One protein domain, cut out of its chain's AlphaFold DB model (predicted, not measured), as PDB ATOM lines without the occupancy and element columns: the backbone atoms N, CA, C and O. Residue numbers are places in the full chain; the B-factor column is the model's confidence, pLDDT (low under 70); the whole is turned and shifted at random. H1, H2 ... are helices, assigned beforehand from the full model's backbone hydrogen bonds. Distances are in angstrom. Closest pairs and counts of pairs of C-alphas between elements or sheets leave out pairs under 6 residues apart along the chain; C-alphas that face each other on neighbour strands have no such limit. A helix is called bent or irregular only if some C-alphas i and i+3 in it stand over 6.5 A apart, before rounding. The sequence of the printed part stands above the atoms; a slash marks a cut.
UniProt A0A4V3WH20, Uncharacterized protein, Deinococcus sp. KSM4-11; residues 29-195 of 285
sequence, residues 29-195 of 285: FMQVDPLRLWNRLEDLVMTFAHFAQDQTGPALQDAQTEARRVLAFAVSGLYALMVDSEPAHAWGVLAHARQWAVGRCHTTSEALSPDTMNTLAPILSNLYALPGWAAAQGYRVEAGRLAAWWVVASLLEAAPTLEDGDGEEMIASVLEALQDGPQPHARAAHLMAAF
ATOM      1  N   PHE A  29     115.175 128.141 101.238       71.19
ATOM      2  CA  PHE A  29     116.616 127.954 101.433       71.19
ATOM      3  C   PHE A  29     117.112 128.402 102.810       71.19
ATOM      4  O   PHE A  29     118.124 127.889 103.277       71.19
ATOM      5  N   MET A  30     116.429 129.354 103.450       72.88
ATOM      6  CA  MET A  30     116.746 129.814 104.805       72.88
ATOM      7  C   MET A  30     116.145 128.923 105.897       72.88
ATOM      8  O   MET A  30     116.452 129.119 107.073       72.88
ATOM      9  N   GLN A  31     115.297 127.952 105.539       75.19
ATOM     10  CA  GLN A  31     114.735 127.028 106.514       75.19
ATOM     11  C   GLN A  31     115.810 126.139 107.130       75.19
ATOM     12  O   GLN A  31     116.788 125.747 106.492       75.19
ATOM     13  N   VAL A  32     115.590 125.799 108.398       80.00
ATOM     14  CA  VAL A  32     116.453 124.880 109.126       80.00
ATOM     15  C   VAL A  32     116.449 123.507 108.464       80.00
ATOM     16  O   VAL A  32     115.409 122.998 108.036       80.00
ATOM     17  N   ASP A  33     117.646 122.926 108.393       86.81
ATOM     18  CA  ASP A  33     117.865 121.583 107.878       86.81
ATOM     19  C   ASP A  33     116.925 120.569 108.570       86.81
ATOM     20  O   ASP A  33     116.809 120.592 109.802       86.81
ATOM     21  N   PRO A  34     116.252 119.674 107.820       88.31
ATOM     22  CA  PRO A  34     115.295 118.729 108.390       88.31
ATOM     23  C   PRO A  34     115.867 117.849 109.503       88.31
ATOM     24  O   PRO A  34     115.154 117.572 110.463       88.31
ATOM     25  N   LEU A  35     117.140 117.446 109.426       89.69
ATOM     26  CA  LEU A  35     117.767 116.645 110.477       89.69
ATOM     27  C   LEU A  35     117.996 117.483 111.739       89.69
ATOM     28  O   LEU A  35     117.763 117.009 112.846       89.69
ATOM     29  N   ARG A  36     118.394 118.751 111.584       89.75
ATOM     30  CA  ARG A  36     118.491 119.668 112.727       89.75
ATOM     31  C   ARG A  36     117.129 119.886 113.385       89.75
ATOM     32  O   ARG A  36     117.050 119.842 114.607       89.75
ATOM     33  N   LEU A  37     116.068 120.085 112.602       90.19
ATOM     34  CA  LEU A  37     114.709 120.195 113.142       90.19
ATOM     35  C   LEU A  37     114.266 118.892 113.824       90.19
ATOM     36  O   LEU A  37     113.653 118.944 114.883       90.19
ATOM     37  N   TRP A  38     114.596 117.735 113.251       92.31
ATOM     38  CA  TRP A  38     114.302 116.439 113.856       92.31
ATOM     39  C   TRP A  38     114.914 116.311 115.250       92.31
ATOM     40  O   TRP A  38     114.195 116.019 116.200       92.31
ATOM     41  N   ASN A  39     116.203 116.631 115.387       91.12
ATOM     42  CA  ASN A  39     116.884 116.625 116.682       91.12
ATOM     43  C   ASN A  39     116.209 117.585 117.674       91.12
ATOM     44  O   ASN A  39     116.037 117.236 118.832       91.12
ATOM     45  N   ARG A  40     115.734 118.756 117.221       90.94
ATOM     46  CA  ARG A  40     114.962 119.670 118.083       90.94
ATOM     47  C   ARG A  40     113.637 119.085 118.556       90.94
ATOM     48  O   ARG A  40     113.229 119.335 119.686       90.94
ATOM     49  N   LEU A  41     112.951 118.314 117.717       91.12
ATOM     50  CA  LEU A  41     111.739 117.611 118.136       91.12
ATOM     51  C   LEU A  41     112.064 116.504 119.151       91.12
ATOM     52  O   LEU A  41     111.308 116.336 120.105       91.12
ATOM     53  N   GLU A  42     113.191 115.797 118.992       89.19
ATOM     54  CA  GLU A  42     113.681 114.823 119.980       89.19
ATOM     55  C   GLU A  42     114.020 115.503 121.312       89.19
ATOM     56  O   GLU A  42     113.574 115.034 122.361       89.19
ATOM     57  N   ASP A  43     114.719 116.641 121.272       89.62
ATOM     58  CA  ASP A  43     115.026 117.456 122.451       89.62
ATOM     59  C   ASP A  43     113.733 117.836 123.186       89.62
ATOM     60  O   ASP A  43     113.610 117.588 124.381       89.62
ATOM     61  N   LEU A  44     112.713 118.333 122.472       89.50
ATOM     62  CA  LEU A  44     111.416 118.668 123.071       89.50
ATOM     63  C   LEU A  44     110.725 117.459 123.720       89.50
ATOM     64  O   LEU A  44     110.160 117.597 124.807       89.50
ATOM     65  N   VAL A  45     110.779 116.272 123.103       86.25
ATOM     66  CA  VAL A  45     110.273 115.031 123.721       86.25
ATOM     67  C   VAL A  45     110.989 114.768 125.047       86.25
ATOM     68  O   VAL A  45     110.334 114.476 126.051       86.25
ATOM     69  N   MET A  46     112.315 114.897 125.070       85.00
ATOM     70  CA  MET A  46     113.123 114.673 126.267       85.00
ATOM     71  C   MET A  46     112.850 115.720 127.349       85.00
ATOM     72  O   MET A  46     112.653 115.356 128.511       85.00
ATOM     73  N   THR A  47     112.749 116.996 126.979       86.00
ATOM     74  CA  THR A  47     112.412 118.090 127.892       86.00
ATOM     75  C   THR A  47     111.033 117.871 128.515       86.00
ATOM     76  O   THR A  47     110.891 117.904 129.738       86.00
ATOM     77  N   PHE A  48     110.003 117.567 127.718       85.62
ATOM     78  CA  PHE A  48     108.670 117.275 128.257       85.62
ATOM     79  C   PHE A  48     108.687 116.062 129.195       85.62
ATOM     80  O   PHE A  48     108.027 116.082 130.236       85.62
ATOM     81  N   ALA A  49     109.447 115.016 128.855       77.56
ATOM     82  CA  ALA A  49     109.574 113.818 129.678       77.56
ATOM     83  C   ALA A  49     110.251 114.110 131.023       77.56
ATOM     84  O   ALA A  49     109.787 113.604 132.045       77.56
ATOM     85  N   HIS A  50     111.287 114.952 131.035       84.00
ATOM     86  CA  HIS A  50     111.973 115.378 132.253       84.00
ATOM     87  C   HIS A  50     110.994 116.016 133.252       84.00
ATOM     88  O   HIS A  50     110.822 115.512 134.363       84.00
ATOM     89  N   PHE A  51     110.258 117.047 132.827       81.56
ATOM     90  CA  PHE A  51     109.295 117.735 133.694       81.56
ATOM     91  C   PHE A  51     108.059 116.890 134.038       81.56
ATOM     92  O   PHE A  51     107.456 117.068 135.098       81.56
ATOM     93  N   ALA A  52     107.669 115.953 133.171       78.25
ATOM     94  CA  ALA A  52     106.592 115.011 133.463       78.25
ATOM     95  C   ALA A  52     106.960 114.016 134.581       78.25
ATOM     96  O   ALA A  52     106.077 113.589 135.331       78.25
ATOM     97  N   GLN A  53     108.241 113.642 134.688       68.81
ATOM     98  CA  GLN A  53     108.751 112.657 135.648       68.81
ATOM     99  C   GLN A  53     109.102 113.241 137.023       68.81
ATOM    100  O   GLN A  53     109.253 112.468 137.967       68.81
ATOM    101  N   ASP A  54     109.179 114.566 137.164       61.19
ATOM    102  CA  ASP A  54     109.558 115.275 138.397       61.19
ATOM    103  C   ASP A  54     108.503 115.193 139.535       61.19
ATOM    104  O   ASP A  54     108.266 116.131 140.288       61.19
ATOM    105  N   GLN A  55     107.791 114.073 139.682       52.47
ATOM    106  CA  GLN A  55     106.829 113.838 140.764       52.47
ATOM    107  C   GLN A  55     107.527 113.307 142.023       52.47
ATOM    108  O   GLN A  55     107.449 112.121 142.345       52.47
ATOM    109  N   THR A  56     108.173 114.177 142.797       40.03
ATOM    110  CA  THR A  56     108.585 113.834 144.168       40.03
ATOM    111  C   THR A  56     107.417 114.046 145.140       40.03
ATOM    112  O   THR A  56     107.390 115.022 145.884       40.03
ATOM    113  N   GLY A  57     106.410 113.163 145.134       38.88
ATOM    114  CA  GLY A  57     105.305 113.224 146.105       38.88
ATOM    115  C   GLY A  57     104.002 112.538 145.668       38.88
ATOM    116  O   GLY A  57     103.888 112.098 144.526       38.88
ATOM    117  N   PRO A  58     103.008 112.402 146.571       38.91
ATOM    118  CA  PRO A  58     101.697 111.852 146.227       38.91
ATOM    119  C   PRO A  58     100.977 112.740 145.201       38.91
ATOM    120  O   PRO A  58     100.990 113.960 145.323       38.91
ATOM    121  N   ALA A  59     100.320 112.128 144.209       45.25
ATOM    122  CA  ALA A  59      99.580 112.841 143.169       45.25
ATOM    123  C   ALA A  59      98.367 113.580 143.761       45.25
ATOM    124  O   ALA A  59      97.323 112.976 144.021       45.25
ATOM    125  N   LEU A  60      98.511 114.885 143.971       47.94
ATOM    126  CA  LEU A  60      97.423 115.771 144.369       47.94
ATOM    127  C   LEU A  60      96.626 116.193 143.122       47.94
ATOM    128  O   LEU A  60      97.140 116.205 142.004       47.94
ATOM    129  N   GLN A  61      95.328 116.465 143.271       58.53
ATOM    130  CA  GLN A  61      94.516 117.000 142.170       58.53
ATOM    131  C   GLN A  61      94.654 118.522 142.126       58.53
ATOM    132  O   GLN A  61      93.739 119.240 142.519       58.53
ATOM    133  N   ASP A  62      95.808 118.995 141.665       74.81
ATOM    134  CA  ASP A  62      96.102 120.416 141.487       74.81
ATOM    135  C   ASP A  62      96.501 120.745 140.037       74.81
ATOM    136  O   ASP A  62      96.682 119.872 139.179       74.81
ATOM    137  N   ALA A  63      96.574 122.043 139.748       77.81
ATOM    138  CA  ALA A  63      96.851 122.560 138.416       77.81
ATOM    139  C   ALA A  63      98.252 122.170 137.909       77.81
ATOM    140  O   ALA A  63      98.407 121.872 136.723       77.81
ATOM    141  N   GLN A  64      99.252 122.104 138.794       81.44
ATOM    142  CA  GLN A  64     100.608 121.690 138.433       81.44
ATOM    143  C   GLN A  64     100.664 120.204 138.055       81.44
ATOM    144  O   GLN A  64     101.268 119.830 137.046       81.44
ATOM    145  N   THR A  65     100.005 119.343 138.828       81.06
ATOM    146  CA  THR A  65      99.927 117.908 138.553       81.06
ATOM    147  C   THR A  65      99.228 117.651 137.222       81.06
ATOM    148  O   THR A  65      99.674 116.810 136.437       81.06
ATOM    149  N   GLU A  66      98.163 118.393 136.919       85.25
ATOM    150  CA  GLU A  66      97.488 118.287 135.626       85.25
ATOM    151  C   GLU A  66      98.354 118.802 134.467       85.25
ATOM    152  O   GLU A  66      98.409 118.155 133.420       85.25
ATOM    153  N   ALA A  67      99.096 119.896 134.654       88.12
ATOM    154  CA  ALA A  67     100.063 120.377 133.668       88.12
ATOM    155  C   ALA A  67     101.133 119.314 133.357       88.12
ATOM    156  O   ALA A  67     101.405 119.017 132.195       88.12
ATOM    157  N   ARG A  68     101.670 118.644 134.382       85.81
ATOM    158  CA  ARG A  68     102.632 117.538 134.216       85.81
ATOM    159  C   ARG A  68     102.029 116.330 133.494       85.81
ATOM    160  O   ARG A  68     102.702 115.705 132.676       85.81
ATOM    161  N   ARG A  69     100.748 116.018 133.724       83.88
ATOM    162  CA  ARG A  69     100.027 114.985 132.950       83.88
ATOM    163  C   ARG A  69      99.872 115.366 131.483       83.88
ATOM    164  O   ARG A  69      99.988 114.496 130.622       83.88
ATOM    165  N   VAL A  70      99.625 116.644 131.191       89.62
ATOM    166  CA  VAL A  70      99.612 117.146 129.813       89.62
ATOM    167  C   VAL A  70     100.980 116.970 129.168       89.62
ATOM    168  O   VAL A  70     101.027 116.457 128.056       89.62
ATOM    169  N   LEU A  71     102.076 117.294 129.860       88.50
ATOM    170  CA  LEU A  71     103.432 117.068 129.343       88.50
ATOM    171  C   LEU A  71     103.690 115.581 129.055       88.50
ATOM    172  O   LEU A  71     104.128 115.241 127.961       88.50
ATOM    173  N   ALA A  72     103.316 114.673 129.964       82.50
ATOM    174  CA  ALA A  72     103.419 113.226 129.729       82.50
ATOM    175  C   ALA A  72     102.616 112.763 128.494       82.50
ATOM    176  O   ALA A  72     103.044 111.899 127.721       82.50
ATOM    177  N   PHE A  73     101.434 113.346 128.293       84.06
ATOM    178  CA  PHE A  73     100.609 113.077 127.121       84.06
ATOM    179  C   PHE A  73     101.214 113.674 125.838       84.06
ATOM    180  O   PHE A  73     101.184 113.023 124.793       84.06
ATOM    181  N   ALA A  74     101.798 114.871 125.918       86.88
ATOM    182  CA  ALA A  74     102.505 115.537 124.827       86.88
ATOM    183  C   ALA A  74     103.701 114.706 124.342       86.88
ATOM    184  O   ALA A  74     103.806 114.466 123.141       86.88
ATOM    185  N   VAL A  75     104.516 114.176 125.268       79.88
ATOM    186  CA  VAL A  75     105.600 113.213 124.987       79.88
ATOM    187  C   VAL A  75     105.080 112.053 124.151       79.88
ATOM    188  O   VAL A  75     105.626 111.751 123.096       79.88
ATOM    189  N   SER A  76     103.995 111.420 124.603       76.88
ATOM    190  CA  SER A  76     103.470 110.208 123.969       76.88
ATOM    191  C   SER A  76     102.960 110.477 122.550       76.88
ATOM    192  O   SER A  76     103.201 109.679 121.647       76.88
ATOM    193  N   GLY A  77     102.265 111.599 122.343       77.00
ATOM    194  CA  GLY A  77     101.750 111.970 121.025       77.00
ATOM    195  C   GLY A  77     102.839 112.436 120.061       77.00
ATOM    196  O   GLY A  77     102.841 112.008 118.910       77.00
ATOM    197  N   LEU A  78     103.790 113.256 120.521       83.06
ATOM    198  CA  LEU A  78     104.906 113.706 119.687       83.06
ATOM    199  C   LEU A  78     105.811 112.530 119.302       83.06
ATOM    200  O   LEU A  78     106.124 112.366 118.128       83.06
ATOM    201  N   TYR A  79     106.134 111.656 120.259       81.19
ATOM    202  CA  TYR A  79     106.890 110.436 119.991       81.19
ATOM    203  C   TYR A  79     106.186 109.533 118.968       81.19
ATOM    204  O   TYR A  79     106.836 109.042 118.052       81.19
ATOM    205  N   ALA A  80     104.862 109.355 119.061       78.12
ATOM    206  CA  ALA A  80     104.110 108.573 118.075       78.12
ATOM    207  C   ALA A  80     104.206 109.169 116.657       78.12
ATOM    208  O   ALA A  80     104.483 108.446 115.706       78.12
ATOM    209  N   LEU A  81     104.053 110.493 116.523       81.00
ATOM    210  CA  LEU A  81     104.188 111.182 115.232       81.00
ATOM    211  C   LEU A  81     105.593 111.032 114.630       81.00
ATOM    212  O   LEU A  81     105.732 110.941 113.409       81.00
ATOM    213  N   MET A  82     106.621 111.009 115.480       85.44
ATOM    214  CA  MET A  82     108.010 110.820 115.065       85.44
ATOM    215  C   MET A  82     108.308 109.367 114.691       85.44
ATOM    216  O   MET A  82     108.900 109.130 113.650       85.44
ATOM    217  N   VAL A  83     107.865 108.381 115.476       80.38
ATOM    218  CA  VAL A  83     108.100 106.953 115.181       80.38
ATOM    219  C   VAL A  83     107.469 106.521 113.857       80.38
ATOM    220  O   VAL A  83     108.045 105.699 113.145       80.38
ATOM    221  N   ASP A  84     106.318 107.092 113.507       81.06
ATOM    222  CA  ASP A  84     105.627 106.803 112.247       81.06
ATOM    223  C   ASP A  84     106.226 107.557 111.037       81.06
ATOM    224  O   ASP A  84     105.702 107.456 109.924       81.06
ATOM    225  N   SER A  85     107.314 108.314 111.231       86.06
ATOM    226  CA  SER A  85     107.920 109.195 110.227       86.06
ATOM    227  C   SER A  85     109.439 109.023 110.117       86.06
ATOM    228  O   SER A  85     110.102 108.462 110.983       86.06
ATOM    229  N   GLU A  86     110.017 109.554 109.039       87.75
ATOM    230  CA  GLU A  86     111.471 109.617 108.843       87.75
ATOM    231  C   GLU A  86     111.995 111.053 109.050       87.75
ATOM    232  O   GLU A  86     111.258 112.006 108.771       87.75
ATOM    233  N   PRO A  87     113.277 111.250 109.428       88.06
ATOM    234  CA  PRO A  87     113.862 112.582 109.639       88.06
ATOM    235  C   PRO A  87     113.722 113.555 108.463       88.06
ATOM    236  O   PRO A  87     113.551 114.757 108.656       88.06
ATOM    237  N   ALA A  88     113.711 113.047 107.226       87.81
ATOM    238  CA  ALA A  88     113.482 113.861 106.030       87.81
ATOM    239  C   ALA A  88     112.101 114.553 106.016       87.81
ATOM    240  O   ALA A  88     111.908 115.549 105.318       87.81
ATOM    241  N   HIS A  89     111.144 114.050 106.800       89.06
ATOM    242  CA  HIS A  89     109.787 114.572 106.932       89.06
ATOM    243  C   HIS A  89     109.578 115.422 108.196       89.06
ATOM    244  O   HIS A  89     108.429 115.710 108.535       89.06
ATOM    245  N   ALA A  90     110.645 115.879 108.865       88.75
ATOM    246  CA  ALA A  90     110.569 116.666 110.104       88.75
ATOM    247  C   ALA A  90     109.588 117.853 110.033       88.75
ATOM    248  O   ALA A  90     108.804 118.068 110.953       88.75
ATOM    249  N   TRP A  91     109.557 118.583 108.913       90.50
ATOM    250  CA  TRP A  91     108.607 119.685 108.703       90.50
ATOM    251  C   TRP A  91     107.141 119.227 108.663       90.50
ATOM    252  O   TRP A  91     106.260 119.925 109.164       90.50
ATOM    253  N   GLY A  92     106.875 118.045 108.100       89.00
ATOM    254  CA  GLY A  92     105.549 117.428 108.108       89.00
ATOM    255  C   GLY A  92     105.135 117.005 109.515       89.00
ATOM    256  O   GLY A  92     104.045 117.356 109.963       89.00
ATOM    257  N   VAL A  93     106.034 116.334 110.243       88.81
ATOM    258  CA  VAL A  93     105.822 115.959 111.653       88.81
ATOM    259  C   VAL A  93     105.519 117.191 112.499       88.81
ATOM    260  O   VAL A  93     104.532 117.201 113.233       88.81
ATOM    261  N   LEU A  94     106.307 118.256 112.338       92.75
ATOM    262  CA  LEU A  94     106.097 119.504 113.054       92.75
ATOM    263  C   LEU A  94     104.723 120.114 112.748       92.75
ATOM    264  O   LEU A  94     104.011 120.517 113.666       92.75
ATOM    265  N   ALA A  95     104.323 120.169 111.476       88.81
ATOM    266  CA  ALA A  95     103.022 120.707 111.087       88.81
ATOM    267  C   ALA A  95     101.861 119.924 111.727       88.81
ATOM    268  O   ALA A  95     100.931 120.528 112.269       88.81
ATOM    269  N   HIS A  96     101.938 118.589 111.726       86.19
ATOM    270  CA  HIS A  96     100.947 117.732 112.378       86.19
ATOM    271  C   HIS A  96     100.932 117.913 113.900       86.19
ATOM    272  O   HIS A  96      99.858 118.061 114.488       86.19
ATOM    273  N   ALA A  97     102.106 117.968 114.534       88.62
ATOM    274  CA  ALA A  97     102.234 118.183 115.971       88.62
ATOM    275  C   ALA A  97     101.651 119.540 116.397       88.62
ATOM    276  O   ALA A  97     100.895 119.605 117.367       88.62
ATOM    277  N   ARG A  98     101.923 120.612 115.640       90.00
ATOM    278  CA  ARG A  98     101.354 121.949 115.882       90.00
ATOM    279  C   ARG A  98      99.835 121.944 115.777       90.00
ATOM    280  O   ARG A  98      99.163 122.435 116.679       90.00
ATOM    281  N   GLN A  99      99.280 121.368 114.710       85.50
ATOM    282  CA  GLN A  99      97.825 121.276 114.541       85.50
ATOM    283  C   GLN A  99      97.169 120.488 115.676       85.50
ATOM    284  O   GLN A  99      96.130 120.897 116.194       85.50
ATOM    285  N   TRP A 100      97.789 119.384 116.089       88.50
ATOM    286  CA  TRP A 100      97.327 118.600 117.223       88.50
ATOM    287  C   TRP A 100      97.341 119.416 118.519       88.50
ATOM    288  O   TRP A 100      96.303 119.516 119.172       88.50
ATOM    289  N   ALA A 101      98.462 120.057 118.858       87.12
ATOM    290  CA  ALA A 101      98.593 120.865 120.068       87.12
ATOM    291  C   ALA A 101      97.606 122.047 120.093       87.12
ATOM    292  O   ALA A 101      96.941 122.272 121.105       87.12
ATOM    293  N   VAL A 102      97.418 122.744 118.966       85.94
ATOM    294  CA  VAL A 102      96.408 123.810 118.818       85.94
ATOM    295  C   VAL A 102      94.992 123.261 119.005       85.94
ATOM    296  O   VAL A 102      94.187 123.862 119.715       85.94
ATOM    297  N   GLY A 103      94.687 122.088 118.442       81.62
ATOM    298  CA  GLY A 103      93.410 121.414 118.671       81.62
ATOM    299  C   GLY A 103      93.165 121.121 120.155       81.62
ATOM    300  O   GLY A 103      92.061 121.330 120.655       81.62
ATOM    301  N   ARG A 104      94.203 120.713 120.896       88.50
ATOM    302  CA  ARG A 104      94.114 120.483 122.347       88.50
ATOM    303  C   ARG A 104      93.953 121.778 123.139       88.50
ATOM    304  O   ARG A 104      93.183 121.779 124.102       88.50
ATOM    305  N   CYS A 105      94.589 122.871 122.715       85.75
ATOM    306  CA  CYS A 105      94.338 124.204 123.270       85.75
ATOM    307  C   CYS A 105      92.867 124.597 123.085       85.75
ATOM    308  O   CYS A 105      92.214 124.964 124.058       85.75
ATOM    309  N   HIS A 106      92.315 124.423 121.878       84.00
ATOM    310  CA  HIS A 106      90.911 124.726 121.588       84.00
ATOM    311  C   HIS A 106      89.957 123.909 122.467       84.00
ATOM    312  O   HIS A 106      89.150 124.480 123.196       84.00
ATOM    313  N   THR A 107      90.097 122.578 122.491       84.69
ATOM    314  CA  THR A 107      89.252 121.709 123.331       84.69
ATOM    315  C   THR A 107      89.359 122.054 124.817       84.69
ATOM    316  O   THR A 107      88.371 121.987 125.540       84.69
ATOM    317  N   THR A 108      90.547 122.425 125.296       83.56
ATOM    318  CA  THR A 108      90.723 122.797 126.706       83.56
ATOM    319  C   THR A 108      90.122 124.172 127.001       83.56
ATOM    320  O   THR A 108      89.548 124.370 128.068       83.56
ATOM    321  N   SER A 109      90.191 125.102 126.047       82.19
ATOM    322  CA  SER A 109      89.610 126.440 126.176       82.19
ATOM    323  C   SER A 109      88.079 126.432 126.252       82.19
ATOM    324  O   SER A 109      87.503 127.227 126.987       82.19
ATOM    325  N   GLU A 110      87.414 125.480 125.586       81.88
ATOM    326  CA  GLU A 110      85.954 125.296 125.663       81.88
ATOM    327  C   GLU A 110      85.465 124.937 127.075       81.88
ATOM    328  O   GLU A 110      84.309 125.186 127.411       81.88
ATOM    329  N   ALA A 111      86.334 124.358 127.908       77.06
ATOM    330  CA  ALA A 111      86.015 124.003 129.288       77.06
ATOM    331  C   ALA A 111      86.154 125.186 130.267       77.06
ATOM    332  O   ALA A 111      85.790 125.056 131.436       77.06
ATOM    333  N   LEU A 112      86.686 126.329 129.819       76.19
ATOM    334  CA  LEU A 112      86.910 127.502 130.659       76.19
ATOM    335  C   LEU A 112      85.718 128.459 130.649       76.19
ATOM    336  O   LEU A 112      84.955 128.555 129.689       76.19
ATOM    337  N   SER A 113      85.575 129.221 131.737       78.69
ATOM    338  CA  SER A 113      84.566 130.277 131.791       78.69
ATOM    339  C   SER A 113      84.904 131.418 130.815       78.69
ATOM    340  O   SER A 113      86.086 131.706 130.594       78.69
ATOM    341  N   PRO A 114      83.896 132.140 130.288       76.12
ATOM    342  CA  PRO A 114      84.116 133.298 129.418       76.12
ATOM    343  C   PRO A 114      85.030 134.366 130.037       76.12
ATOM    344  O   PRO A 114      85.888 134.912 129.351       76.12
ATOM    345  N   ASP A 115      84.907 134.615 131.344       71.69
ATOM    346  CA  ASP A 115      85.769 135.563 132.063       71.69
ATOM    347  C   ASP A 115      87.240 135.129 132.040       71.69
ATOM    348  O   ASP A 115      88.129 135.943 131.795       71.69
ATOM    349  N   THR A 116      87.499 133.829 132.212       71.44
ATOM    350  CA  THR A 116      88.853 133.264 132.130       71.44
ATOM    351  C   THR A 116      89.427 133.436 130.722       71.44
ATOM    352  O   THR A 116      90.565 133.877 130.559       71.44
ATOM    353  N   MET A 117      88.618 133.175 129.693       71.19
ATOM    354  CA  MET A 117      89.018 133.348 128.293       71.19
ATOM    355  C   MET A 117      89.296 134.811 127.924       71.19
ATOM    356  O   MET A 117      90.251 135.091 127.200       71.19
ATOM    357  N   ASN A 118      88.530 135.758 128.471       69.25
ATOM    358  CA  ASN A 118      88.750 137.188 128.246       69.25
ATOM    359  C   ASN A 118      90.073 137.682 128.855       69.25
ATOM    360  O   ASN A 118      90.729 138.538 128.266       69.25
ATOM    361  N   THR A 119      90.497 137.124 129.997       67.19
ATOM    362  CA  THR A 119      91.823 137.425 130.580       67.19
ATOM    363  C   THR A 119      92.978 136.806 129.798       67.19
ATOM    364  O   THR A 119      94.092 137.320 129.832       67.19
ATOM    365  N   LEU A 120      92.710 135.715 129.083       64.12
ATOM    366  CA  LEU A 120      93.700 134.981 128.311       64.12
ATOM    367  C   LEU A 120      93.951 135.626 126.933       64.12
ATOM    368  O   LEU A 120      95.083 135.647 126.469       64.12
ATOM    369  N   ALA A 121      92.931 136.210 126.296       64.19
ATOM    370  CA  ALA A 121      93.021 136.810 124.959       64.19
ATOM    371  C   ALA A 121      94.232 137.754 124.709       64.19
ATOM    372  O   ALA A 121      94.889 137.584 123.682       64.19
ATOM    373  N   PRO A 122      94.584 138.708 125.600       61.41
ATOM    374  CA  PRO A 122      95.755 139.575 125.400       61.41
ATOM    375  C   PRO A 122      97.104 138.872 125.640       61.41
ATOM    376  O   PRO A 122      98.149 139.391 125.258       61.41
ATOM    377  N   ILE A 123      97.091 137.697 126.267       61.97
ATOM    378  CA  ILE A 123      98.275 136.915 126.649       61.97
ATOM    379  C   ILE A 123      98.680 135.968 125.512       61.97
ATOM    380  O   ILE A 123      99.841 135.594 125.397       61.97
ATOM    381  N   LEU A 124      97.763 135.663 124.590       59.19
ATOM    382  CA  LEU A 124      98.011 134.755 123.465       59.19
ATOM    383  C   LEU A 124      99.076 135.246 122.488       59.19
ATOM    384  O   LEU A 124      99.677 134.439 121.786       59.19
ATOM    385  N   SER A 125      99.312 136.555 122.441       57.09
ATOM    386  CA  SER A 125     100.365 137.159 121.627       57.09
ATOM    387  C   SER A 125     101.709 137.277 122.354       57.09
ATOM    388  O   SER A 125     102.678 137.702 121.732       57.09
ATOM    389  N   ASN A 126     101.784 136.943 123.648       63.19
ATOM    390  CA  ASN A 126     103.014 137.017 124.432       63.19
ATOM    391  C   ASN A 126     103.175 135.787 125.335       63.19
ATOM    392  O   ASN A 126     102.628 135.720 126.435       63.19
ATOM    393  N   LEU A 127     104.002 134.844 124.891       61.53
ATOM    394  CA  LEU A 127     104.323 133.625 125.635       61.53
ATOM    395  C   LEU A 127     104.884 133.872 127.034       61.53
ATOM    396  O   LEU A 127     104.559 133.127 127.956       61.53
ATOM    397  N   TYR A 128     105.640 134.950 127.225       68.06
ATOM    398  CA  TYR A 128     106.207 135.307 128.526       68.06
ATOM    399  C   TYR A 128     105.149 135.786 129.531       68.06
ATOM    400  O   TYR A 128     105.408 135.838 130.730       68.06
ATOM    401  N   ALA A 129     103.937 136.107 129.072       66.50
ATOM    402  CA  ALA A 129     102.817 136.465 129.939       66.50
ATOM    403  C   ALA A 129     102.028 135.237 130.442       66.50
ATOM    404  O   ALA A 129     101.182 135.361 131.332       66.50
ATOM    405  N   LEU A 130     102.310 134.042 129.910       71.44
ATOM    406  CA  LEU A 130     101.608 132.810 130.266       71.44
ATOM    407  C   LEU A 130     101.826 132.368 131.729       71.44
ATOM    408  O   LEU A 130     100.837 131.988 132.358       71.44
ATOM    409  N   PRO A 131     103.034 132.465 132.328       72.62
ATOM    410  CA  PRO A 131     103.215 132.217 133.761       72.62
ATOM    411  C   PRO A 131     102.378 133.167 134.633       72.62
ATOM    412  O   PRO A 131     101.727 132.735 135.584       72.62
ATOM    413  N   GLY A 132     102.322 134.455 134.269       70.62
ATOM    414  CA  GLY A 132     101.486 135.468 134.928       70.62
ATOM    415  C   GLY A 132     100.005 135.104 134.914       70.62
ATOM    416  O   GLY A 132      99.327 135.167 135.943       70.62
ATOM    417  N   TRP A 133      99.514 134.653 133.759       75.75
ATOM    418  CA  TRP A 133      98.156 134.140 133.628       75.75
ATOM    419  C   TRP A 133      97.915 132.902 134.488       75.75
ATOM    420  O   TRP A 133      96.936 132.867 135.229       75.75
ATOM    421  N   ALA A 134      98.801 131.908 134.402       73.38
ATOM    422  CA  ALA A 134      98.685 130.642 135.116       73.38
ATOM    423  C   ALA A 134      98.583 130.868 136.632       73.38
ATOM    424  O   ALA A 134      97.660 130.358 137.269       73.38
ATOM    425  N   ALA A 135      99.440 131.733 137.178       69.62
ATOM    426  CA  ALA A 135      99.379 132.155 138.573       69.62
ATOM    427  C   ALA A 135      98.056 132.858 138.920       69.62
ATOM    428  O   ALA A 135      97.494 132.644 139.995       69.62
ATOM    429  N   ALA A 136      97.526 133.684 138.010       69.06
ATOM    430  CA  ALA A 136      96.287 134.420 138.235       69.06
ATOM    431  C   ALA A 136      95.022 133.547 138.238       69.06
ATOM    432  O   ALA A 136      94.013 133.940 138.827       69.06
ATOM    433  N   GLN A 137      95.063 132.362 137.622       68.12
ATOM    434  CA  GLN A 137      93.933 131.431 137.611       68.12
ATOM    435  C   GLN A 137      93.800 130.598 138.897       68.12
ATOM    436  O   GLN A 137      92.775 129.933 139.090       68.12
ATOM    437  N   GLY A 138      94.793 130.645 139.794       58.41
ATOM    438  CA  GLY A 138      94.839 129.831 141.011       58.41
ATOM    439  C   GLY A 138      94.921 128.324 140.720       58.41
ATOM    440  O   GLY A 138      95.319 127.902 139.640       58.41
ATOM    441  N   TYR A 139      94.494 127.489 141.673       61.88
ATOM    442  CA  TYR A 139      94.597 126.016 141.630       61.88
ATOM    443  C   TYR A 139      93.629 125.314 140.661       61.88
ATOM    444  O   TYR A 139      93.229 124.170 140.880       61.88
ATOM    445  N   ARG A 140      93.192 125.995 139.600       74.38
ATOM    446  CA  ARG A 140      92.229 125.441 138.644       74.38
ATOM    447  C   ARG A 140      92.910 124.426 137.736       74.38
ATOM    448  O   ARG A 140      93.780 124.768 136.937       74.38
ATOM    449  N   VAL A 141      92.458 123.180 137.825       78.81
ATOM    450  CA  VAL A 141      92.934 122.050 137.012       78.81
ATOM    451  C   VAL A 141      92.838 122.366 135.517       78.81
ATOM    452  O   VAL A 141      93.761 122.085 134.754       78.81
ATOM    453  N   GLU A 142      91.753 123.012 135.092       80.62
ATOM    454  CA  GLU A 142      91.523 123.408 133.703       80.62
ATOM    455  C   GLU A 142      92.526 124.469 133.225       80.62
ATOM    456  O   GLU A 142      92.950 124.435 132.070       80.62
ATOM    457  N   ALA A 143      92.946 125.376 134.112       77.75
ATOM    458  CA  ALA A 143      93.947 126.391 133.798       77.75
ATOM    459  C   ALA A 143      95.345 125.780 133.664       77.75
ATOM    460  O   ALA A 143      96.038 126.074 132.693       77.75
ATOM    461  N   GLY A 144      95.725 124.865 134.565       83.69
ATOM    462  CA  GLY A 144      96.978 124.111 134.447       83.69
ATOM    463  C   GLY A 144      97.037 123.273 133.168       83.69
ATOM    464  O   GLY A 144      98.045 123.269 132.460       83.69
ATOM    465  N   ARG A 145      95.915 122.637 132.803       87.81
ATOM    466  CA  ARG A 145      95.786 121.898 131.542       87.81
ATOM    467  C   ARG A 145      95.977 122.802 130.323       87.81
ATOM    468  O   ARG A 145      96.686 122.413 129.395       87.81
ATOM    469  N   LEU A 146      95.341 123.977 130.301       87.75
ATOM    470  CA  LEU A 146      95.460 124.892 129.166       87.75
ATOM    471  C   LEU A 146      96.860 125.498 129.080       87.75
ATOM    472  O   LEU A 146      97.425 125.507 127.992       87.75
ATOM    473  N   ALA A 147      97.428 125.946 130.203       86.19
ATOM    474  CA  ALA A 147      98.775 126.508 130.252       86.19
ATOM    475  C   ALA A 147      99.802 125.529 129.671       86.19
ATOM    476  O   ALA A 147     100.586 125.899 128.801       86.19
ATOM    477  N   ALA A 148      99.744 124.256 130.074       90.12
ATOM    478  CA  ALA A 148     100.646 123.235 129.556       90.12
ATOM    479  C   ALA A 148     100.467 122.988 128.050       90.12
ATOM    480  O   ALA A 148     101.456 122.920 127.323       90.12
ATOM    481  N   TRP A 149      99.227 122.890 127.554       90.88
ATOM    482  CA  TRP A 149      98.992 122.742 126.112       90.88
ATOM    483  C   TRP A 149      99.463 123.952 125.312       90.88
ATOM    484  O   TRP A 149      99.970 123.777 124.204       90.88
ATOM    485  N   TRP A 150      99.337 125.148 125.882       88.44
ATOM    486  CA  TRP A 150      99.820 126.375 125.271       88.44
ATOM    487  C   TRP A 150     101.341 126.365 125.145       88.44
ATOM    488  O   TRP A 150     101.851 126.554 124.046       88.44
ATOM    489  N   VAL A 151     102.061 126.046 126.230       90.25
ATOM    490  CA  VAL A 151     103.527 125.895 126.207       90.25
ATOM    491  C   VAL A 151     103.955 124.878 125.153       90.25
ATOM    492  O   VAL A 151     104.843 125.162 124.354       90.25
ATOM    493  N   VAL A 152     103.295 123.717 125.090       91.44
ATOM    494  CA  VAL A 152     103.590 122.687 124.080       91.44
ATOM    495  C   VAL A 152     103.385 123.225 122.661       91.44
ATOM    496  O   VAL A 152     104.264 123.068 121.817       91.44
ATOM    497  N   ALA A 153     102.250 123.872 122.380       90.19
ATOM    498  CA  ALA A 153     101.958 124.423 121.056       90.19
ATOM    499  C   ALA A 153     102.984 125.487 120.639       90.19
ATOM    500  O   ALA A 153     103.444 125.502 119.497       90.19
ATOM    501  N   SER A 154     103.368 126.337 121.583       86.94
ATOM    502  CA  SER A 154     104.331 127.409 121.388       86.94
ATOM    503  C   SER A 154     105.759 126.918 121.184       86.94
ATOM    504  O   SER A 154     106.449 127.413 120.299       86.94
ATOM    505  N   LEU A 155     106.192 125.905 121.934       91.50
ATOM    506  CA  LEU A 155     107.502 125.284 121.738       91.50
ATOM    507  C   LEU A 155     107.601 124.558 120.404       91.50
ATOM    508  O   LEU A 155     108.632 124.627 119.743       91.50
ATOM    509  N   LEU A 156     106.517 123.918 119.963       92.00
ATOM    510  CA  LEU A 156     106.455 123.347 118.622       92.00
ATOM    511  C   LEU A 156     106.535 124.443 117.552       92.00
ATOM    512  O   LEU A 156     107.255 124.300 116.572       92.00
ATOM    513  N   GLU A 157     105.838 125.564 117.725       89.81
ATOM    514  CA  GLU A 157     105.951 126.700 116.805       89.81
ATOM    515  C   GLU A 157     107.371 127.281 116.741       89.81
ATOM    516  O   GLU A 157     107.855 127.567 115.646       89.81
ATOM    517  N   ALA A 158     108.048 127.377 117.885       88.12
ATOM    518  CA  ALA A 158     109.414 127.875 117.994       88.12
ATOM    519  C   ALA A 158     110.494 126.833 117.650       88.12
ATOM    520  O   ALA A 158     111.653 127.207 117.506       88.12
ATOM    521  N   ALA A 159     110.154 125.549 117.477       90.19
ATOM    522  CA  ALA A 159     111.122 124.460 117.306       90.19
ATOM    523  C   ALA A 159     112.216 124.709 116.241       90.19
ATOM    524  O   ALA A 159     113.367 124.350 116.496       90.19
ATOM    525  N   PRO A 160     111.937 125.340 115.076       87.69
ATOM    526  CA  PRO A 160     112.984 125.645 114.100       87.69
ATOM    527  C   PRO A 160     114.023 126.658 114.597       87.69
ATOM    528  O   PRO A 160     115.147 126.663 114.110       87.69
ATOM    529  N   THR A 161     113.662 127.527 115.537       85.44
ATOM    530  CA  THR A 161     114.503 128.631 116.025       85.44
ATOM    531  C   THR A 161     114.867 128.507 117.501       85.44
ATOM    532  O   THR A 161     115.508 129.408 118.021       85.44
ATOM    533  N   LEU A 162     114.457 127.425 118.164       82.88
ATOM    534  CA  LEU A 162     114.637 127.240 119.600       82.88
ATOM    535  C   LEU A 162     116.127 127.131 119.960       82.88
ATOM    536  O   LEU A 162     116.867 126.314 119.378       82.88
ATOM    537  N   GLU A 163     116.554 127.951 120.918       81.62
ATOM    538  CA  GLU A 163     117.887 127.880 121.503       81.62
ATOM    539  C   GLU A 163     117.917 126.856 122.647       81.62
ATOM    540  O   GLU A 163     116.888 126.362 123.118       81.62
ATOM    541  N   ASP A 164     119.123 126.447 123.036       75.62
ATOM    542  CA  ASP A 164     119.290 125.473 124.111       75.62
ATOM    543  C   ASP A 164     118.882 126.123 125.443       75.62
ATOM    544  O   ASP A 164     119.367 127.198 125.780       75.62
ATOM    545  N   GLY A 165     118.005 125.466 126.206       75.75
ATOM    546  CA  GLY A 165     117.512 125.964 127.498       75.75
ATOM    547  C   GLY A 165     116.172 126.711 127.439       75.75
ATOM    548  O   GLY A 165     115.413 126.622 128.403       75.75
ATOM    549  N   ASP A 166     115.798 127.314 126.303       78.81
ATOM    550  CA  ASP A 166     114.526 128.055 126.146       78.81
ATOM    551  C   ASP A 166     113.301 127.202 126.518       78.81
ATOM    552  O   ASP A 166     112.349 127.650 127.165       78.81
ATOM    553  N   GLY A 167     113.323 125.934 126.096       79.31
ATOM    554  CA  GLY A 167     112.269 124.970 126.397       79.31
ATOM    555  C   GLY A 167     112.140 124.673 127.886       79.31
ATOM    556  O   GLY A 167     111.028 124.602 128.409       79.31
ATOM    557  N   GLU A 168     113.274 124.527 128.567       84.69
ATOM    558  CA  GLU A 168     113.329 124.215 129.992       84.69
ATOM    559  C   GLU A 168     112.867 125.400 130.832       84.69
ATOM    560  O   GLU A 168     111.995 125.233 131.684       84.69
ATOM    561  N   GLU A 169     113.379 126.597 130.539       82.38
ATOM    562  CA  GLU A 169     113.025 127.829 131.242       82.38
ATOM    563  C   GLU A 169     111.522 128.109 131.157       82.38
ATOM    564  O   GLU A 169     110.867 128.418 132.159       82.38
ATOM    565  N   MET A 170     110.938 127.943 129.971       82.69
ATOM    566  CA  MET A 170     109.529 128.237 129.759       82.69
ATOM    567  C   MET A 170     108.600 127.231 130.446       82.69
ATOM    568  O   MET A 170     107.596 127.623 131.047       82.69
ATOM    569  N   ILE A 171     108.925 125.935 130.388       85.44
ATOM    570  CA  ILE A 171     108.149 124.906 131.091       85.44
ATOM    571  C   ILE A 171     108.286 125.082 132.604       85.44
ATOM    572  O   ILE A 171     107.270 125.037 133.303       85.44
ATOM    573  N   ALA A 172     109.502 125.323 133.105       84.50
ATOM    574  CA  ALA A 172     109.756 125.571 134.520       84.50
ATOM    575  C   ALA A 172     108.939 126.767 135.021       84.50
ATOM    576  O   ALA A 172     108.163 126.619 135.960       84.50
ATOM    577  N   SER A 173     109.000 127.901 134.318       79.75
ATOM    578  CA  SER A 173     108.274 129.124 134.680       79.75
ATOM    579  C   SER A 173     106.764 128.902 134.805       79.75
ATOM    580  O   SER A 173     106.128 129.375 135.748       79.75
ATOM    581  N   VAL A 174     106.163 128.158 133.869       82.00
ATOM    582  CA  VAL A 174     104.728 127.845 133.925       82.00
ATOM    583  C   VAL A 174     104.409 126.861 135.047       82.00
ATOM    584  O   VAL A 174     103.429 127.056 135.763       82.00
ATOM    585  N   LEU A 175     105.213 125.813 135.233       82.88
ATOM    586  CA  LEU A 175     104.981 124.836 136.298       82.88
ATOM    587  C   LEU A 175     105.168 125.435 137.692       82.88
ATOM    588  O   LEU A 175     104.418 125.069 138.595       82.88
ATOM    589  N   GLU A 176     106.130 126.335 137.876       79.81
ATOM    590  CA  GLU A 176     106.344 127.078 139.118       79.81
ATOM    591  C   GLU A 176     105.179 128.025 139.413       79.81
ATOM    592  O   GLU A 176     104.691 128.067 140.540       79.81
ATOM    593  N   ALA A 177     104.669 128.728 138.397       75.88
ATOM    594  CA  ALA A 177     103.497 129.592 138.539       75.88
ATOM    595  C   ALA A 177     102.226 128.831 138.964       75.88
ATOM    596  O   ALA A 177     101.305 129.430 139.520       75.88
ATOM    597  N   LEU A 178     102.180 127.518 138.717       77.56
ATOM    598  CA  LEU A 178     101.077 126.630 139.081       77.56
ATOM    599  C   LEU A 178     101.249 125.946 140.457       77.56
ATOM    600  O   LEU A 178     100.338 125.222 140.863       77.56
ATOM    601  N   GLN A 179     102.376 126.133 141.163       73.31
ATOM    602  CA  GLN A 179     102.627 125.508 142.475       73.31
ATOM    603  C   GLN A 179     101.779 126.088 143.614       73.31
ATOM    604  O   GLN A 179     101.480 127.281 143.665       73.31
ATOM    605  N   ASP A 180     101.464 125.222 144.581       55.12
ATOM    606  CA  ASP A 180     100.797 125.564 145.840       55.12
ATOM    607  C   ASP A 180     101.723 126.382 146.766       55.12
ATOM    608  O   ASP A 180     102.825 125.944 147.106       55.12
ATOM    609  N   GLY A 181     101.295 127.575 147.200       51.38
ATOM    610  CA  GLY A 181     102.093 128.433 148.086       51.38
ATOM    611  C   GLY A 181     101.454 129.794 148.408       51.38
ATOM    612  O   GLY A 181     100.531 130.228 147.714       51.38
ATOM    613  N   PRO A 182     101.902 130.495 149.473       40.19
ATOM    614  CA  PRO A 182     101.342 131.782 149.866       40.19
ATOM    615  C   PRO A 182     101.690 132.836 148.805       40.19
ATOM    616  O   PRO A 182     102.759 133.435 148.826       40.19
ATOM    617  N   GLN A 183     100.729 133.049 147.908       39.59
ATOM    618  CA  GLN A 183     100.693 133.994 146.787       39.59
ATOM    619  C   GLN A 183     101.419 133.565 145.494       39.59
ATOM    620  O   GLN A 183     102.571 133.940 145.267       39.59
ATOM    621  N   PRO A 184     100.681 132.940 144.551       40.19
ATOM    622  CA  PRO A 184     101.093 132.802 143.146       40.19
ATOM    623  C   PRO A 184     101.355 134.167 142.480       40.19
ATOM    624  O   PRO A 184     102.234 134.317 141.632       40.19
ATOM    625  N   HIS A 185     100.626 135.200 142.918       37.72
ATOM    626  CA  HIS A 185     100.714 136.558 142.384       37.72
ATOM    627  C   HIS A 185     102.036 137.274 142.691       37.72
ATOM    628  O   HIS A 185     102.401 138.164 141.935       37.72
ATOM    629  N   ALA A 186     102.776 136.897 143.739       36.59
ATOM    630  CA  ALA A 186     104.034 137.571 144.069       36.59
ATOM    631  C   ALA A 186     105.188 137.134 143.149       36.59
ATOM    632  O   ALA A 186     106.032 137.952 142.803       36.59
ATOM    633  N   ARG A 187     105.218 135.871 142.695       37.03
ATOM    634  CA  ARG A 187     106.323 135.341 141.869       37.03
ATOM    635  C   ARG A 187     106.123 135.550 140.370       37.03
ATOM    636  O   ARG A 187     107.069 135.914 139.682       37.03
ATOM    637  N   ALA A 188     104.896 135.422 139.867       32.81
ATOM    638  CA  ALA A 188     104.627 135.656 138.448       32.81
ATOM    639  C   ALA A 188     104.501 137.155 138.093       32.81
ATOM    640  O   ALA A 188     104.843 137.552 136.980       32.81
ATOM    641  N   ALA A 189     104.101 138.016 139.043       33.88
ATOM    642  CA  ALA A 189     104.189 139.469 138.862       33.88
ATOM    643  C   ALA A 189     105.645 139.966 138.828       33.88
ATOM    644  O   ALA A 189     105.930 140.918 138.108       33.88
ATOM    645  N   HIS A 190     106.575 139.293 139.520       35.22
ATOM    646  CA  HIS A 190     108.009 139.582 139.414       35.22
ATOM    647  C   HIS A 190     108.567 139.292 138.011       35.22
ATOM    648  O   HIS A 190     109.374 140.074 137.522       35.22
ATOM    649  N   LEU A 191     108.100 138.236 137.332       34.53
ATOM    650  CA  LEU A 191     108.507 137.918 135.954       34.53
ATOM    651  C   LEU A 191     107.905 138.885 134.918       34.53
ATOM    652  O   LEU A 191     108.572 139.244 133.954       34.53
ATOM    653  N   MET A 192     106.672 139.361 135.126       32.06
ATOM    654  CA  MET A 192     106.037 140.329 134.217       32.06
ATOM    655  C   MET A 192     106.481 141.784 134.441       32.06
ATOM    656  O   MET A 192     106.474 142.566 133.495       32.06
ATOM    657  N   ALA A 193     106.898 142.157 135.655       36.19
ATOM    658  CA  ALA A 193     107.471 143.477 135.941       36.19
ATOM    659  C   ALA A 193     108.943 143.611 135.494       36.19
ATOM    660  O   ALA A 193     109.435 144.727 135.331       36.19
ATOM    661  N   ALA A 194     109.640 142.495 135.253       37.50
ATOM    662  CA  ALA A 194     111.063 142.470 134.909       37.50
ATOM    663  C   ALA A 194     111.394 142.891 133.464       37.50
ATOM    664  O   ALA A 194     112.563 143.098 133.151       37.50
ATOM    665  N   PHE A 195     110.397 143.056 132.588       36.06
ATOM    666  CA  PHE A 195     110.644 143.409 131.184       36.06
ATOM    667  C   PHE A 195     110.628 144.911 130.876       36.06
ATOM    668  O   PHE A 195     110.939 145.270 129.746       36.06
TER     669      PHE A 195
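Overview. This is residues 29 to 195 of the 285 residues of an uncharacterized protein of Deinococcus sp. KSM4-11 (UniProt A0A4V3WH20). Look for a compact helical bundle in which H3, the longest helix, packs together with H2, H5 and H7 round H6 at the core. H1 packs along H2, H3 and H7, H8 packs on H5, and short H4 sits at the edge, touching no helix. The printed part has 167 residues, with eight named helices, H1 to H8 in order, and no named strand; the class is all helix. The radius of gyration of the C-alphas is 15.8 A, and the spans are 48 by 35 by 30 A.

Arrangement. Begin at H3, residues 87 to 109, which has a kink of 30 degrees near residue 94. It touches H6, residues 141 to 158, closest at the C-alphas of Ala 101 and Ala 153, 5.0 A apart, at a shallow tilt of 27 degrees, opposite ways. H2, residues 63 to 83, also touches H6, and the C-alphas of Ala 63 and Val 141 are the closest, 4.2 A apart. H1, residues 34 to 53, forms a hairpin with H2; H1 touches it with residues 45 to 53 alone, closest at C-alphas 52 and 68, 4.8 A apart. Next find the hub, H7, residues 166 to 177, which touches H1, H2, H6, H5, residues 127 to 136, and H8, residues 184 to 193. C-alphas 131 and 174 are the closest of H5 and H7, 4.6 A apart. H5 and H8 touch, closest at C-alphas 132 and 188, 4.7 A apart. H4, residues 114 to 120, is close to H5 but not clearly touching it, with C-alphas 120 and 133 the closest, 7.0 A apart. Every O i to N i+4 pair is within hydrogen-bond range in H1, H2, H4, H6 and H7, against 17 of 19 in H3, 4 of 6 in H5 and 5 of 6 in H8.

Along the chain. Find C-alpha 34 at (115.295, 118.729, 108.390); from there H1 runs 28.7 A. H2 is 30.2 A long, H3 32.5 A and H6 25.8 A. H3 is irregular, with C-alphas 88 and 91 8.1 A apart, and H5 only just, with C-alphas 128 and 131 6.8 A apart. H4 is 9.8 A long, H5 15.0 A and H7 16.7 A. H8 runs 14.4 A to C-alpha 193 at (107.471, 143.477, 135.941).

Size, cuts and confidence. The C-alphas of Phe 29 and Pro 182 are the two farthest apart, 50.9 A. The printed part has no cut and no long link. Confidence is low, with pLDDT under 70, at residues 53 to 61, 118 to 129, 135 to 139 and 180 to 195.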